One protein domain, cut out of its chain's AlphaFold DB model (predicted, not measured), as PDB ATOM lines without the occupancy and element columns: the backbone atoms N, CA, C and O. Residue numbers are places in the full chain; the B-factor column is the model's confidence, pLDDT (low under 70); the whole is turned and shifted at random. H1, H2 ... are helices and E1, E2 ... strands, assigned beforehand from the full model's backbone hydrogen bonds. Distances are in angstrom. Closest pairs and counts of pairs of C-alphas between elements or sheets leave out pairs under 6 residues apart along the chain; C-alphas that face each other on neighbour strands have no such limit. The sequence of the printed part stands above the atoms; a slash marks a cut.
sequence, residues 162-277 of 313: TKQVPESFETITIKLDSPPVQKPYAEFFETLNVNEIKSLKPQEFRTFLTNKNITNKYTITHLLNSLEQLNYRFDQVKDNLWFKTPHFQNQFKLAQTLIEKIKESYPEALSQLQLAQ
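Overview. This is residues 162 to 277 of the 313 residues of an uncharacterized protein of Candidatus Dependentiae bacterium ADurb.Bin331 (UniProt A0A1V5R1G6). Two long helices, H4 and H6, run opposite ways and pack on each other slantwise as the core, with the short helix H5 in the turn between them at one end. The strand hairpin E1 and E2 packs on H4 through E1, H2 and H3 pack on H6, and H7, at the end of the printed part, lies beyond H4 on the side away from H6. The printed part has 116 residues, with two named strands and then seven named helices, in the order E1 E2 H1 H2 H3 H4 H5 H6 H7; the sheet is E1 - E2, antiparallel, and the class is mostly helix. The whole is compact, with a radius of gyration of the C-alphas of 13.6 A, and rounded, spanning 38 by 30 by 27 A.

Along the chain. The printed part begins at Thr 162, and its first named element is E1, residues 173 to 177, with C-alpha 173 at (-12.121, 13.513, 32.756). E2 is residues 180 to 184, H1 residues 185 to 189, H2 residues 194 to 199 and H3 residues 202 to 211, 14.4 A long. H4, residues 217 to 237, is the longest helix, 30.5 A from C-alpha 217 at (-15.497, 29.242, 37.927) to C-alpha 237. H5 is residues 241 to 244, H6 residues 246 to 265, 27.7 A, and H7 residues 272 to 277, with C-alpha 277 at (-29.094, 16.313, 46.993).

Arrangement. H6 is the hub, touching H2, H3 and H4. H4 and H6 touch at Leu 227 and Ala 255, their closest C-alphas, 5.5 A apart, at a tilt of 38 degrees, only just steep, opposite ways. H2 touches H6 at a shallow tilt of 26 degrees, the same way, closest at the C-alphas of Val 194 and Leu 254, 5.2 A. H3 touches residues 261 to 265 of H6 at a steep tilt of 63 degrees, closest at the C-alphas of Pro 202 and Ser 265, 4.5 A. The closest C-alphas of E1 and H4 are those of Ile 174 and Leu 223, 6.0 A apart. In the hairpin E1 and E2, N 174 and O 183 are 2.8 A apart and N 176 and O 181 2.9 A, within hydrogen-bond range. H1 is close to H6 but not clearly touching, with the C-alphas of Phe 189 and Gln 251 7.0 A apart. H7 only just touches H4, with 3 pairs of C-alphas within 8 A, the closest Asn 225 and Gln 272, 6.2 A. In H1, H2, H3, H4, H6 and H7 every O i to N i+4 pair is within hydrogen-bond range; H5 is too short for such a pair.

Size, cuts and confidence. The two C-alphas farthest apart, those of Gln 203 and Leu 241, are 38.3 A apart. The printed part has no cut and no long link; the link H6 to H7, with 6 residues, is short, and the others are tight. The mean pLDDT of the printed part is 87.3, and residues 267 to 270 are under 70.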
ATOM      1  N   THR A 162     -26.878   9.640  40.457       91.38
ATOM      2  CA  THR A 162     -26.073   8.421  40.247       91.38
ATOM      3  C   THR A 162     -26.273   7.805  38.862       91.38
ATOM      4  O   THR A 162     -25.311   7.302  38.285       91.38
ATOM      5  N   LYS A 163     -27.476   7.924  38.277       88.56
ATOM      6  CA  LYS A 163     -27.775   7.524  36.885       88.56
ATOM      7  C   LYS A 163     -26.970   8.280  35.824       88.56
ATOM      8  O   LYS A 163     -26.869   7.812  34.696       88.56
ATOM      9  N   GLN A 164     -26.433   9.450  36.164       86.31
ATOM     10  CA  GLN A 164     -25.642  10.294  35.266       86.31
ATOM     11  C   GLN A 164     -24.133  10.080  35.446       86.31
ATOM     12  O   GLN A 164     -23.342  10.587  34.653       86.31
ATOM     13  N   VAL A 165     -23.717   9.357  36.491       92.06
ATOM     14  CA  VAL A 165     -22.299   9.111  36.760       92.06
ATOM     15  C   VAL A 165     -21.786   8.039  35.793       92.06
ATOM     16  O   VAL A 165     -22.386   6.966  35.734       92.06
ATOM     17  N   PRO A 166     -20.664   8.248  35.082       91.81
ATOM     18  CA  PRO A 166     -20.091   7.223  34.205       91.81
ATOM     19  C   PRO A 166     -19.740   5.940  34.966       91.81
ATOM     20  O   PRO A 166     -19.269   6.032  36.094       91.81
ATOM     21  N   GLU A 167     -19.980   4.756  34.391       88.62
ATOM     22  CA  GLU A 167     -19.766   3.459  35.069       88.62
ATOM     23  C   GLU A 167     -18.303   3.186  35.431       88.62
ATOM     24  O   GLU A 167     -18.024   2.728  36.537       88.62
ATOM     25  N   SER A 168     -17.377   3.512  34.528       88.69
ATOM     26  CA  SER A 168     -15.938   3.352  34.752       88.69
ATOM     27  C   SER A 168     -15.298   4.665  35.205       88.69
ATOM     28  O   SER A 168     -15.481   5.703  34.560       88.69
ATOM     29  N   PHE A 169     -14.476   4.609  36.261       86.69
ATOM     30  CA  PHE A 169     -13.655   5.744  36.716       86.69
ATOM     31  C   PHE A 169     -12.753   6.278  35.595       86.69
ATOM     32  O   PHE A 169     -12.520   7.479  35.518       86.69
ATOM     33  N   GLU A 170     -12.287   5.408  34.694       85.81
ATOM     34  CA  GLU A 170     -11.371   5.743  33.590       85.81
ATOM     35  C   GLU A 170     -11.987   6.729  32.590       85.81
ATOM     36  O   GLU A 170     -11.276   7.472  31.918       85.81
ATOM     37  N   THR A 171     -13.319   6.763  32.512       89.94
ATOM     38  CA  THR A 171     -14.058   7.667  31.621       89.94
ATOM     39  C   THR A 171     -14.288   9.051  32.227       89.94
ATOM     40  O   THR A 171     -14.753   9.957  31.535       89.94
ATOM     41  N   ILE A 172     -13.956   9.246  33.509       93.44
ATOM     42  CA  ILE A 172     -14.081  10.540  34.173       93.44
ATOM     43  C   ILE A 172     -12.869  11.408  33.817       93.44
ATOM     44  O   ILE A 172     -11.713  11.050  34.066       93.44
ATOM     45  N   THR A 173     -13.143  12.583  33.253       94.12
ATOM     46  CA  THR A 173     -12.121  13.513  32.756       94.12
ATOM     47  C   THR A 173     -12.094  14.830  33.526       94.12
ATOM     48  O   THR A 173     -13.141  15.369  33.881       94.12
ATOM     49  N   ILE A 174     -10.908  15.414  33.675       93.44
ATOM     50  CA  ILE A 174     -10.698  16.765  34.200       93.44
ATOM     51  C   ILE A 174     -10.547  17.754  33.040       93.44
ATOM     52  O   ILE A 174      -9.766  17.524  32.114       93.44
ATOM     53  N   LYS A 175     -11.293  18.863  33.096       91.56
ATOM     54  CA  LYS A 175     -11.191  19.984  32.151       91.56
ATOM     55  C   LYS A 175     -10.135  20.982  32.614       91.56
ATOM     56  O   LYS A 175     -10.109  21.329  33.792       91.56
ATOM     57  N   LEU A 176      -9.322  21.456  31.677       89.88
ATOM     58  CA  LEU A 176      -8.344  22.533  31.859       89.88
ATOM     59  C   LEU A 176      -8.735  23.728  30.978       89.88
ATOM     60  O   LEU A 176      -9.369  23.533  29.944       89.88
ATOM     61  N   ASP A 177      -8.363  24.947  31.369       81.62
ATOM     62  CA  ASP A 177      -8.784  26.184  30.696       81.62
ATOM     63  C   ASP A 177      -7.931  26.558  29.480       81.62
ATOM     64  O   ASP A 177      -8.467  27.049  28.487       81.62
ATOM     65  N   SER A 178      -6.607  26.369  29.542       80.06
ATOM     66  CA  SER A 178      -5.696  26.826  28.484       80.06
ATOM     67  C   SER A 178      -4.462  25.918  28.317       80.06
ATOM     68  O   SER A 178      -3.659  25.815  29.247       80.06
ATOM     69  N   PRO A 179      -4.286  25.262  27.150       78.06
ATOM     70  CA  PRO A 179      -5.316  25.094  26.123       78.06
ATOM     71  C   PRO A 179      -6.541  24.350  26.697       78.06
ATOM     72  O   PRO A 179      -6.371  23.534  27.608       78.06
ATOM     73  N   PRO A 180      -7.763  24.606  26.189       83.31
ATOM     74  CA  PRO A 180      -8.960  23.927  26.662       83.31
ATOM     75  C   PRO A 180      -8.916  22.453  26.258       83.31
ATOM     76  O   PRO A 180      -9.176  22.096  25.110       83.31
ATOM     77  N   VAL A 181      -8.552  21.594  27.206       89.25
ATOM     78  CA  VAL A 181      -8.390  20.152  26.991       89.25
ATOM     79  C   VAL A 181      -9.083  19.363  28.094       89.25
ATOM     80  O   VAL A 181      -9.210  19.824  29.229       89.25
ATOM     81  N   GLN A 182      -9.528  18.156  27.749       90.31
ATOM     82  CA  GLN A 182     -10.004  17.159  28.702       90.31
ATOM     83  C   GLN A 182      -8.940  16.079  28.832       90.31
ATOM     84  O   GLN A 182      -8.472  15.557  27.822       90.31
ATOM     85  N   LYS A 183      -8.555  15.769  30.067       91.00
ATOM     86  CA  LYS A 183      -7.607  14.695  30.369       91.00
ATOM     87  C   LYS A 183      -8.264  13.647  31.260       91.00
ATOM     88  O   LYS A 183      -9.078  14.035  32.103       91.00
ATOM     89  N   PRO A 184      -7.921  12.358  31.133       93.06
ATOM     90  CA  PRO A 184      -8.302  11.353  32.118       93.06
ATOM     91  C   PRO A 184      -7.897  11.784  33.532       93.06
ATOM     92  O   PRO A 184      -6.850  12.409  33.725       93.06
ATOM     93  N   TYR A 185      -8.708  11.454  34.541       93.44
ATOM     94  CA  TYR A 185      -8.396  11.860  35.916       93.44
ATOM     95  C   TYR A 185      -7.056  11.297  36.415       93.44
ATOM     96  O   TYR A 185      -6.366  11.968  37.181       93.44
ATOM     97  N   ALA A 186      -6.684  10.091  35.969       90.50
ATOM     98  CA  ALA A 186      -5.445   9.430  36.363       90.50
ATOM     99  C   ALA A 186      -4.221  10.277  35.981       90.50
ATOM    100  O   ALA A 186      -3.410  10.589  36.850       90.50
ATOM    101  N   GLU A 187      -4.163  10.764  34.737       91.81
ATOM    102  CA  GLU A 187      -3.096  11.661  34.266       91.81
ATOM    103  C   GLU A 187      -3.043  12.968  35.069       91.81
ATOM    104  O   GLU A 187      -1.971  13.502  35.354       91.81
ATOM    105  N   PHE A 188      -4.205  13.508  35.451       92.06
ATOM    106  CA  PHE A 188      -4.247  14.703  36.291       92.06
ATOM    107  C   PHE A 188      -3.667  14.418  37.685       92.06
ATOM    108  O   PHE A 188      -2.887  15.224  38.195       92.06
ATOM    109  N   PHE A 189      -4.008  13.269  38.277       94.25
ATOM    110  CA  PHE A 189      -3.617  12.871  39.633       94.25
ATOM    111  C   PHE A 189      -2.144  12.478  39.757       94.25
ATOM    112  O   PHE A 189      -1.566  12.705  40.817       94.25
ATOM    113  N   GLU A 190      -1.520  11.950  38.702       88.69
ATOM    114  CA  GLU A 190      -0.102  11.545  38.702       88.69
ATOM    115  C   GLU A 190       0.851  12.662  39.150       88.69
ATOM    116  O   GLU A 190       1.887  12.401  39.756       88.69
ATOM    117  N   THR A 191       0.486  13.919  38.896       83.88
ATOM    118  CA  THR A 191       1.320  15.088  39.215       83.88
ATOM    119  C   THR A 191       1.024  15.715  40.579       83.88
ATOM    120  O   THR A 191       1.483  16.832  40.847       83.88
ATOM    121  N   LEU A 192       0.190  15.074  41.406       93.06
ATOM    122  CA  LEU A 192      -0.361  15.659  42.627       93.06
ATOM    123  C   LEU A 192       0.092  14.914  43.883       93.06
ATOM    124  O   LEU A 192       0.066  13.689  43.955       93.06
ATOM    125  N   ASN A 193       0.411  15.683  44.923       91.69
ATOM    126  CA  ASN A 193       0.719  15.166  46.249       91.69
ATOM    127  C   ASN A 193      -0.383  15.562  47.240       91.69
ATOM    128  O   ASN A 193      -0.619  16.741  47.508       91.69
ATOM    129  N   VAL A 194      -1.047  14.560  47.820       91.62
ATOM    130  CA  VAL A 194      -2.160  14.766  48.758       91.62
ATOM    131  C   VAL A 194      -1.749  15.537  50.017       91.62
ATOM    132  O   VAL A 194      -2.530  16.344  50.519       91.62
ATOM    133  N   ASN A 195      -0.532  15.323  50.526       90.44
ATOM    134  CA  ASN A 195      -0.076  15.959  51.764       90.44
ATOM    135  C   ASN A 195       0.224  17.446  51.545       90.44
ATOM    136  O   ASN A 195      -0.138  18.266  52.385       90.44
ATOM    137  N   GLU A 196       0.812  17.789  50.396       92.75
ATOM    138  CA  GLU A 196       1.037  19.181  49.995       92.75
ATOM    139  C   GLU A 196      -0.301  19.912  49.872       92.75
ATOM    140  O   GLU A 196      -0.523  20.911  50.554       92.75
ATOM    141  N   ILE A 197      -1.243  19.351  49.107       94.50
ATOM    142  CA  ILE A 197      -2.560  19.959  48.868       94.50
ATOM    143  C   ILE A 197      -3.349  20.142  50.169       94.50
ATOM    144  O   ILE A 197      -3.959  21.191  50.383       94.50
ATOM    145  N   LYS A 198      -3.321  19.149  51.068       92.81
ATOM    146  CA  LYS A 198      -4.036  19.213  52.350       92.81
ATOM    147  C   LYS A 198      -3.588  20.397  53.214       92.81
ATOM    148  O   LYS A 198      -4.409  20.958  53.940       92.81
ATOM    149  N   SER A 199      -2.314  20.779  53.131       93.06
ATOM    150  CA  SER A 199      -1.735  21.866  53.928       93.06
ATOM    151  C   SER A 199      -2.029  23.275  53.398       93.06
ATOM    152  O   SER A 199      -1.868  24.238  54.145       93.06
ATOM    153  N   LEU A 200      -2.499  23.406  52.152       92.94
ATOM    154  CA  LEU A 200      -2.723  24.706  51.514       92.94
ATOM    155  C   LEU A 200      -3.875  25.470  52.171       92.94
ATOM    156  O   LEU A 200      -4.975  24.935  52.351       92.94
ATOM    157  N   LYS A 201      -3.652  26.750  52.468       90.25
ATOM    158  CA  LYS A 201      -4.717  27.699  52.819       90.25
ATOM    159  C   LYS A 201      -5.576  28.015  51.587       90.25
ATOM    160  O   LYS A 201      -5.103  27.850  50.460       90.25
ATOM    161  N   PRO A 202      -6.798  28.556  51.756       84.38
ATOM    162  CA  PRO A 202      -7.702  28.833  50.639       84.38
ATOM    163  C   PRO A 202      -7.079  29.610  49.471       84.38
ATOM    164  O   PRO A 202      -7.236  29.233  48.313       84.38
ATOM    165  N   GLN A 203      -6.323  30.675  49.755       81.81
ATOM    166  CA  GLN A 203      -5.699  31.488  48.706       81.81
ATOM    167  C   GLN A 203      -4.554  30.754  47.993       81.81
ATOM    168  O   GLN A 203      -4.407  30.862  46.778       81.81
ATOM    169  N   GLU A 204      -3.768  29.972  48.730       91.62
ATOM    170  CA  GLU A 204      -2.675  29.166  48.176       91.62
ATOM    171  C   GLU A 204      -3.232  28.042  47.295       91.62
ATOM    172  O   GLU A 204      -2.705  27.777  46.217       91.62
ATOM    173  N   PHE A 205      -4.352  27.439  47.705       95.62
ATOM    174  CA  PHE A 205      -5.065  26.446  46.909       95.62
ATOM    175  C   PHE A 205      -5.657  27.042  45.622       95.62
ATOM    176  O   PHE A 205      -5.574  26.422  44.562       95.62
ATOM    177  N   ARG A 206      -6.199  28.268  45.675       90.38
ATOM    178  CA  ARG A 206      -6.642  29.004  44.475       90.38
ATOM    179  C   ARG A 206      -5.482  29.193  43.489       90.38
ATOM    180  O   ARG A 206      -5.628  28.858  42.318       90.38
ATOM    181  N   THR A 207      -4.319  29.636  43.967       91.19
ATOM    182  CA  THR A 207      -3.100  29.762  43.144       91.19
ATOM    183  C   THR A 207      -2.626  28.413  42.602       91.19
ATOM    184  O   THR A 207      -2.242  28.314  41.439       91.19
ATOM    185  N   PHE A 208      -2.691  27.354  43.408       95.88
ATOM    186  CA  PHE A 208      -2.371  25.996  42.976       95.88
ATOM    187  C   PHE A 208      -3.253  25.544  41.799       95.88
ATOM    188  O   PHE A 208      -2.717  25.045  40.811       95.88
ATOM    189  N   LEU A 209      -4.573  25.764  41.854       94.50
ATOM    190  CA  LEU A 209      -5.466  25.443  40.732       94.50
ATOM    191  C   LEU A 209      -5.158  26.289  39.492       94.50
ATOM    192  O   LEU A 209      -5.104  25.743  38.391       94.50
ATOM    193  N   THR A 210      -4.856  27.578  39.666       90.88
ATOM    194  CA  THR A 210      -4.397  28.443  38.569       90.88
ATOM    195  C   THR A 210      -3.153  27.874  37.888       90.88
ATOM    196  O   THR A 210      -3.124  27.769  36.665       90.88
ATOM    197  N   ASN A 211      -2.169  27.409  38.661       92.31
ATOM    198  CA  ASN A 211      -0.953  26.777  38.137       92.31
ATOM    199  C   ASN A 211      -1.218  25.422  37.458       92.31
ATOM    200  O   ASN A 211      -0.398  24.946  36.676       92.31
ATOM    201  N   LYS A 212      -2.362  24.793  37.743       92.44
ATOM    202  CA  LYS A 212      -2.862  23.603  37.044       92.44
ATOM    203  C   LYS A 212      -3.772  23.954  35.860       92.44
ATOM    204  O   LYS A 212      -4.414  23.058  35.322       92.44
ATOM    205  N   ASN A 213      -3.813  25.219  35.432       92.00
ATOM    206  CA  ASN A 213      -4.686  25.741  34.378       92.00
ATOM    207  C   ASN A 213      -6.184  25.541  34.673       92.00
ATOM    208  O   ASN A 213      -6.963  25.245  33.770       92.00
ATOM    209  N   ILE A 214      -6.588  25.698  35.936       90.75
ATOM    210  CA  ILE A 214      -7.983  25.673  36.395       90.75
ATOM    211  C   ILE A 214      -8.260  26.996  37.116       90.75
ATOM    212  O   ILE A 214      -8.012  27.161  38.306       90.75
ATOM    213  N   THR A 215      -8.742  27.965  36.353       81.44
ATOM    214  CA  THR A 215      -8.895  29.379  36.720       81.44
ATOM    215  C   THR A 215     -10.345  29.851  36.650       81.44
ATOM    216  O   THR A 215     -10.765  30.701  37.434       81.44
ATOM    217  N   ASN A 216     -11.134  29.299  35.727       79.19
ATOM    218  CA  ASN A 216     -12.515  29.695  35.505       79.19
ATOM    219  C   ASN A 216     -13.459  28.997  36.498       79.19
ATOM    220  O   ASN A 216     -13.385  27.784  36.703       79.19
ATOM    221  N   LYS A 217     -14.420  29.747  37.056       71.62
ATOM    222  CA  LYS A 217     -15.497  29.242  37.927       71.62
ATOM    223  C   LYS A 217     -16.234  28.032  37.335       71.62
ATOM    224  O   LYS A 217     -16.564  27.100  38.072       71.62
ATOM    225  N   TYR A 218     -16.478  28.006  36.023       75.19
ATOM    226  CA  TYR A 218     -17.129  26.863  35.368       75.19
ATOM    227  C   TYR A 218     -16.249  25.610  35.394       75.19
ATOM    228  O   TYR A 218     -16.736  24.513  35.666       75.19
ATOM    229  N   THR A 219     -14.946  25.773  35.181       82.25
ATOM    230  CA  THR A 219     -13.964  24.683  35.200       82.25
ATOM    231  C   THR A 219     -13.725  24.182  36.621       82.25
ATOM    232  O   THR A 219     -13.642  22.977  36.827       82.25
ATOM    233  N   ILE A 220     -13.744  25.067  37.622       85.06
ATOM    234  CA  ILE A 220     -13.737  24.699  39.048       85.06
ATOM    235  C   ILE A 220     -14.980  23.877  39.408       85.06
ATOM    236  O   ILE A 220     -14.871  22.835  40.051       85.06
ATOM    237  N   THR A 221     -16.162  24.301  38.951       79.31
ATOM    238  CA  THR A 221     -17.416  23.561  39.179       79.31
ATOM    239  C   THR A 221     -17.386  22.193  38.489       79.31
ATOM    240  O   THR A 221     -17.834  21.196  39.052       79.31
ATOM    241  N   HIS A 222     -16.803  22.112  37.289       86.50
ATOM    242  CA  HIS A 222     -16.619  20.850  36.575       86.50
ATOM    243  C   HIS A 222     -15.610  19.925  37.261       86.50
ATOM    244  O   HIS A 222     -15.849  18.719  37.348       86.50
ATOM    245  N   LEU A 223     -14.491  20.470  37.747       93.00
ATOM    246  CA  LEU A 223     -13.509  19.742  38.544       93.00
ATOM    247  C   LEU A 223     -14.196  19.145  39.774       93.00
ATOM    248  O   LEU A 223     -14.103  17.941  39.983       93.00
ATOM    249  N   LEU A 224     -14.947  19.956  40.526       92.38
ATOM    250  CA  LEU A 224     -15.694  19.492  41.693       92.38
ATOM    251  C   LEU A 224     -16.648  18.342  41.341       92.38
ATOM    252  O   LEU A 224     -16.614  17.306  41.998       92.38
ATOM    253  N   ASN A 225     -17.428  18.483  40.265       89.56
ATOM    254  CA  ASN A 225     -18.331  17.429  39.805       89.56
ATOM    255  C   ASN A 225     -17.585  16.131  39.449       89.56
ATOM    256  O   ASN A 225     -17.995  15.049  39.849       89.56
ATOM    257  N   SER A 226     -16.464  16.240  38.732       94.44
ATOM    258  CA  SER A 226     -15.660  15.080  38.316       94.44
ATOM    259  C   SER A 226     -15.062  14.355  39.524       94.44
ATOM    260  O   SER A 226     -15.064  13.129  39.589       94.44
ATOM    261  N   LEU A 227     -14.588  15.107  40.521       96.19
ATOM    262  CA  LEU A 227     -14.059  14.547  41.762       96.19
ATOM    263  C   LEU A 227     -15.148  13.860  42.592       96.19
ATOM    264  O   LEU A 227     -14.900  12.795  43.147       96.19
ATOM    265  N   GLU A 228     -16.352  14.429  42.661       94.12
ATOM    266  CA  GLU A 228     -17.483  13.818  43.366       94.12
ATOM    267  C   GLU A 228     -17.963  12.531  42.678       94.12
ATOM    268  O   GLU A 228     -18.252  11.546  43.356       94.12
ATOM    269  N   GLN A 229     -17.959  12.494  41.342       94.75
ATOM    270  CA  GLN A 229     -18.195  11.276  40.559       94.75
ATOM    271  C   GLN A 229     -17.139  10.198  40.846       94.75
ATOM    272  O   GLN A 229     -17.494   9.040  41.070       94.75
ATOM    273  N   LEU A 230     -15.855  10.573  40.894       95.06
ATOM    274  CA  LEU A 230     -14.768   9.659  41.265       95.06
ATOM    275  C   LEU A 230     -14.937   9.135  42.687       95.06
ATOM    276  O   LEU A 230     -14.838   7.932  42.907       95.06
ATOM    277  N   ASN A 231     -15.225  10.021  43.642       93.69
ATOM    278  CA  ASN A 231     -15.431   9.652  45.037       93.69
ATOM    279  C   ASN A 231     -16.574   8.640  45.182       93.69
ATOM    280  O   ASN A 231     -16.396   7.622  45.842       93.69
ATOM    281  N   TYR A 232     -17.699   8.866  44.494       93.81
ATOM    282  CA  TYR A 232     -18.807   7.911  44.441       93.81
ATOM    283  C   TYR A 232     -18.373   6.550  43.887       93.81
ATOM    284  O   TYR A 232     -18.658   5.516  44.489       93.81
ATOM    285  N   ARG A 233     -17.664   6.522  42.752       92.75
ATOM    286  CA  ARG A 233     -17.242   5.255  42.141       92.75
ATOM    287  C   ARG A 233     -16.222   4.509  42.992       92.75
ATOM    288  O   ARG A 233     -16.339   3.295  43.123       92.75
ATOM    289  N   PHE A 234     -15.281   5.211  43.617       91.56
ATOM    290  CA  PHE A 234     -14.362   4.610  44.581       91.56
ATOM    291  C   PHE A 234     -15.095   4.066  45.811       91.56
ATOM    292  O   PHE A 234     -14.814   2.942  46.222       91.56
ATOM    293  N   ASP A 235     -16.087   4.789  46.338       89.12
ATOM    294  CA  ASP A 235     -16.931   4.312  47.439       89.12
ATOM    295  C   ASP A 235     -17.653   2.999  47.092       89.12
ATOM    296  O   ASP A 235     -17.768   2.126  47.954       89.12
ATOM    297  N   GLN A 236     -18.102   2.824  45.842       89.88
ATOM    298  CA  GLN A 236     -18.761   1.592  45.388       89.88
ATOM    299  C   GLN A 236     -17.826   0.380  45.321       89.88
ATOM    300  O   GLN A 236     -18.283  -0.753  45.455       89.88
ATOM    301  N   VAL A 237     -16.531   0.600  45.087       87.38
ATOM    302  CA  VAL A 237     -15.548  -0.478  44.879       87.38
ATOM    303  C   VAL A 237     -14.556  -0.618  46.027       87.38
ATOM    304  O   VAL A 237     -13.630  -1.420  45.927       87.38
ATOM    305  N   LYS A 238     -14.740   0.123  47.127       84.25
ATOM    306  CA  LYS A 238     -13.772   0.197  48.231       84.25
ATOM    307  C   LYS A 238     -13.462  -1.146  48.900       84.25
ATOM    308  O   LYS A 238     -12.377  -1.327  49.453       84.25
ATOM    309  N   ASP A 239     -14.396  -2.093  48.821       86.38
ATOM    310  CA  ASP A 239     -14.258  -3.429  49.404       86.38
ATOM    311  C   ASP A 239     -13.574  -4.435  48.454       86.38
ATOM    312  O   ASP A 239     -13.192  -5.531  48.877       86.38
ATOM    313  N   ASN A 240     -13.340  -4.066  47.186       87.25
ATOM    314  CA  ASN A 240     -12.633  -4.911  46.225       87.25
ATOM    315  C   ASN A 240     -11.146  -5.063  46.584       87.25
ATOM    316  O   ASN A 240     -10.468  -4.114  46.974       87.25
ATOM    317  N   LEU A 241     -10.592  -6.262  46.371       82.06
ATOM    318  CA  LEU A 241      -9.192  -6.567  46.705       82.06
ATOM    319  C   LEU A 241      -8.184  -5.676  45.969       82.06
ATOM    320  O   LEU A 241      -7.205  -5.244  46.570       82.06
ATOM    321  N   TRP A 242      -8.431  -5.363  44.696       78.62
ATOM    322  CA  TRP A 242      -7.540  -4.514  43.900       78.62
ATOM    323  C   TRP A 242      -7.552  -3.045  44.363       78.62
ATOM    324  O   TRP A 242      -6.533  -2.358  44.255       78.62
ATOM    325  N   PHE A 243      -8.653  -2.578  44.964       83.62
ATOM    326  CA  PHE A 243      -8.742  -1.235  45.543       83.62
ATOM    327  C   PHE A 243      -7.852  -1.081  46.786       83.62
ATOM    328  O   PHE A 243      -7.411   0.019  47.102       83.62
ATOM    329  N   LYS A 244      -7.504  -2.185  47.465       78.75
ATOM    330  CA  LYS A 244      -6.592  -2.174  48.625       78.75
ATOM    331  C   LYS A 244      -5.136  -1.871  48.259       78.75
ATOM    332  O   LYS A 244      -4.297  -1.772  49.152       78.75
ATOM    333  N   THR A 245      -4.812  -1.735  46.973       84.56
ATOM    334  CA  THR A 245      -3.471  -1.316  46.562       84.56
ATOM    335  C   THR A 245      -3.234   0.161  46.924       84.56
ATOM    336  O   THR A 245      -4.142   0.986  46.776       84.56
ATOM    337  N   PRO A 246      -2.015   0.542  47.362       86.94
ATOM    338  CA  PRO A 246      -1.719   1.920  47.765       86.94
ATOM    339  C   PRO A 246      -2.026   2.970  46.691       86.94
ATOM    340  O   PRO A 246      -2.362   4.105  47.013       86.94
ATOM    341  N   HIS A 247      -1.938   2.592  45.414       86.31
ATOM    342  CA  HIS A 247      -2.249   3.463  44.286       86.31
ATOM    343  C   HIS A 247      -3.698   3.981  44.332       86.31
ATOM    344  O   HIS A 247      -3.909   5.192  44.400       86.31
ATOM    345  N   PHE A 248      -4.693   3.088  44.375       86.06
ATOM    346  CA  PHE A 248      -6.108   3.480  44.371       86.06
ATOM    347  C   PHE A 248      -6.546   4.130  45.688       86.06
ATOM    348  O   PHE A 248      -7.312   5.092  45.667       86.06
ATOM    349  N   GLN A 249      -5.999   3.696  46.828       88.19
ATOM    350  CA  GLN A 249      -6.247   4.360  48.115       88.19
ATOM    351  C   GLN A 249      -5.735   5.807  48.126       88.19
ATOM    352  O   GLN A 249      -6.414   6.704  48.632       88.19
ATOM    353  N   ASN A 250      -4.563   6.058  47.533       90.50
ATOM    354  CA  ASN A 250      -4.025   7.409  47.398       90.50
ATOM    355  C   ASN A 250      -4.867   8.265  46.449       90.50
ATOM    356  O   ASN A 250      -5.136   9.419  46.776       90.50
ATOM    357  N   GLN A 251      -5.330   7.715  45.321       91.19
ATOM    358  CA  GLN A 251      -6.231   8.426  44.406       91.19
ATOM    359  C   GLN A 251      -7.562   8.785  45.075       91.19
ATOM    360  O   GLN A 251      -8.024   9.919  44.954       91.19
ATOM    361  N   PHE A 252      -8.150   7.864  45.838       92.44
ATOM    362  CA  PHE A 252      -9.375   8.122  46.591       92.44
ATOM    363  C   PHE A 252      -9.188   9.241  47.622       92.44
ATOM    364  O   PHE A 252      -9.941  10.215  47.639       92.44
ATOM    365  N   LYS A 253      -8.118   9.167  48.424       93.19
ATOM    366  CA  LYS A 253      -7.781  10.205  49.409       93.19
ATOM    367  C   LYS A 253      -7.510  11.559  48.750       93.19
ATOM    368  O   LYS A 253      -7.883  12.600  49.292       93.19
ATOM    369  N   LEU A 254      -6.859  11.558  47.589       94.56
ATOM    370  CA  LEU A 254      -6.596  12.761  46.808       94.56
ATOM    371  C   LEU A 254      -7.899  13.385  46.293       94.56
ATOM    372  O   LEU A 254      -8.071  14.593  46.438       94.56
ATOM    373  N   ALA A 255      -8.837  12.580  45.782       94.94
ATOM    374  CA  ALA A 255     -10.153  13.059  45.360       94.94
ATOM    375  C   ALA A 255     -10.915  13.714  46.524       94.94
ATOM    376  O   ALA A 255     -11.363  14.851  46.392       94.94
ATOM    377  N   GLN A 256     -10.976  13.052  47.685       94.69
ATOM    378  CA  GLN A 256     -11.597  13.603  48.898       94.69
ATOM    379  C   GLN A 256     -10.951  14.923  49.333       94.69
ATOM    380  O   GLN A 256     -11.643  15.916  49.557       94.69
ATOM    381  N   THR A 257      -9.618  14.959  49.376       95.81
ATOM    382  CA  THR A 257      -8.861  16.152  49.783       95.81
ATOM    383  C   THR A 257      -9.103  17.319  48.822       95.81
ATOM    384  O   THR A 257      -9.274  18.456  49.257       95.81
ATOM    385  N   LEU A 258      -9.154  17.060  47.510       96.06
ATOM    386  CA  LEU A 258      -9.454  18.086  46.513       96.06
ATOM    387  C   LEU A 258     -10.893  18.605  46.642       96.06
ATOM    388  O   LEU A 258     -11.090  19.815  46.564       96.06
ATOM    389  N   ILE A 259     -11.883  17.738  46.886       93.69
ATOM    390  CA  ILE A 259     -13.277  18.155  47.134       93.69
ATOM    391  C   ILE A 259     -13.347  19.092  48.341       93.69
ATOM    392  O   ILE A 259     -13.942  20.168  48.249       93.69
ATOM    393  N   GLU A 260     -12.728  18.707  49.461       90.44
ATOM    394  CA  GLU A 260     -12.683  19.520  50.681       90.44
ATOM    395  C   GLU A 260     -12.046  20.886  50.413       90.44
ATOM    396  O   GLU A 260     -12.637  21.918  50.732       90.44
ATOM    397  N   LYS A 261     -10.881  20.909  49.755       93.44
ATOM    398  CA  LYS A 261     -10.159  22.150  49.459       93.44
ATOM    399  C   LYS A 261     -10.885  23.049  48.469       93.44
ATOM    400  O   LYS A 261     -10.853  24.268  48.640       93.44
ATOM    401  N   ILE A 262     -11.577  22.489  47.476       90.00
ATOM    402  CA  ILE A 262     -12.422  23.274  46.567       90.00
ATOM    403  C   ILE A 262     -13.585  23.894  47.338       90.00
ATOM    404  O   ILE A 262     -13.811  25.087  47.182       90.00
ATOM    405  N   LYS A 263     -14.280  23.142  48.198       82.69
ATOM    406  CA  LYS A 263     -15.403  23.666  48.996       82.69
ATOM    407  C   LYS A 263     -14.962  24.717  50.020       82.69
ATOM    408  O   LYS A 263     -15.684  25.681  50.253       82.69
ATOM    409  N   GLU A 264     -13.779  24.555  50.610       80.56
ATOM    410  CA  GLU A 264     -13.167  25.547  51.503       80.56
ATOM    411  C   GLU A 264     -12.800  26.826  50.738       80.56
ATOM    412  O   GLU A 264     -13.059  27.943  51.191       80.56
ATOM    413  N   SER A 265     -12.198  26.658  49.559       79.44
ATOM    414  CA  SER A 265     -11.629  27.767  48.804       79.44
ATOM    415  C   SER A 265     -12.663  28.503  47.976       79.44
ATOM    416  O   SER A 265     -12.543  29.715  47.885       79.44
ATOM    417  N   TYR A 266     -13.661  27.815  47.421       74.50
ATOM    418  CA  TYR A 266     -14.728  28.314  46.546       74.50
ATOM    419  C   TYR A 266     -16.106  27.969  47.139       74.50
ATOM    420  O   TYR A 266     -16.826  27.134  46.584       74.50
ATOM    421  N   PRO A 267     -16.487  28.566  48.282       63.81
ATOM    422  CA  PRO A 267     -17.755  28.268  48.957       63.81
ATOM    423  C   PRO A 267     -18.999  28.548  48.094       63.81
ATOM    424  O   PRO A 267     -20.070  28.020  48.372       63.81
ATOM    425  N   GLU A 268     -18.864  29.357  47.043       60.16
ATOM    426  CA  GLU A 268     -19.898  29.676  46.058       60.16
ATOM    427  C   GLU A 268     -20.104  28.596  44.978       60.16
ATOM    428  O   GLU A 268     -21.048  28.688  44.178       60.16
ATOM    429  N   ALA A 269     -19.195  27.618  44.893       64.75
ATOM    430  CA  ALA A 269     -19.263  26.536  43.922       64.75
ATOM    431  C   ALA A 269     -20.361  25.547  44.331       64.75
ATOM    432  O   ALA A 269     -20.255  24.860  45.344       64.75
ATOM    433  N   LEU A 270     -21.412  25.476  43.514       66.06
ATOM    434  CA  LEU A 270     -22.491  24.507  43.662       66.06
ATOM    435  C   LEU A 270     -22.281  23.376  42.658       66.06
ATOM    436  O   LEU A 270     -22.333  23.606  41.448       66.06
ATOM    437  N   SER A 271     -22.046  22.163  43.149       74.25
ATOM    438  CA  SER A 271     -21.888  20.992  42.293       74.25
ATOM    439  C   SER A 271     -23.228  20.409  41.840       74.25
ATOM    440  O   SER A 271     -24.285  20.683  42.414       74.25
ATOM    441  N   GLN A 272     -23.192  19.561  40.806       75.06
ATOM    442  CA  GLN A 272     -24.390  18.843  40.359       75.06
ATOM    443  C   GLN A 272     -24.864  17.830  41.404       75.06
ATOM    444  O   GLN A 272     -26.070  17.630  41.534       75.06
ATOM    445  N   LEU A 273     -23.941  17.222  42.163       81.38
ATOM    446  CA  LEU A 273     -24.292  16.341  43.275       81.38
ATOM    447  C   LEU A 273     -25.045  17.123  44.350       81.38
ATOM    448  O   LEU A 273     -26.133  16.711  44.732       81.38
ATOM    449  N   GLN A 274     -24.520  18.276  44.771       72.50
ATOM    450  CA  GLN A 274     -25.190  19.134  45.749       72.50
ATOM    451  C   GLN A 274     -26.579  19.539  45.268       72.50
ATOM    452  O   GLN A 274     -27.547  19.373  46.001       72.50
ATOM    453  N   LEU A 275     -26.707  19.993  44.017       71.31
ATOM    454  CA  LEU A 275     -28.006  20.326  43.432       71.31
ATOM    455  C   LEU A 275     -28.972  19.133  43.448       71.31
ATOM    456  O   LEU A 275     -30.135  19.290  43.804       71.31
ATOM    457  N   ALA A 276     -28.506  17.935  43.104       71.25
ATOM    458  CA  ALA A 276     -29.334  16.740  43.169       71.25
ATOM    459  C   ALA A 276     -29.715  16.364  44.606       71.25
ATOM    460  O   ALA A 276     -30.834  15.910  44.828       71.25
ATOM    461  N   GLN A 277     -28.819  16.561  45.577       73.50
ATOM    462  CA  GLN A 277     -29.094  16.313  46.993       73.50
ATOM    463  C   GLN A 277     -30.168  17.275  47.495       73.50
ATOM    464  O   GLN A 277     -31.151  16.825  48.069       73.50
TER     465      GLN A 277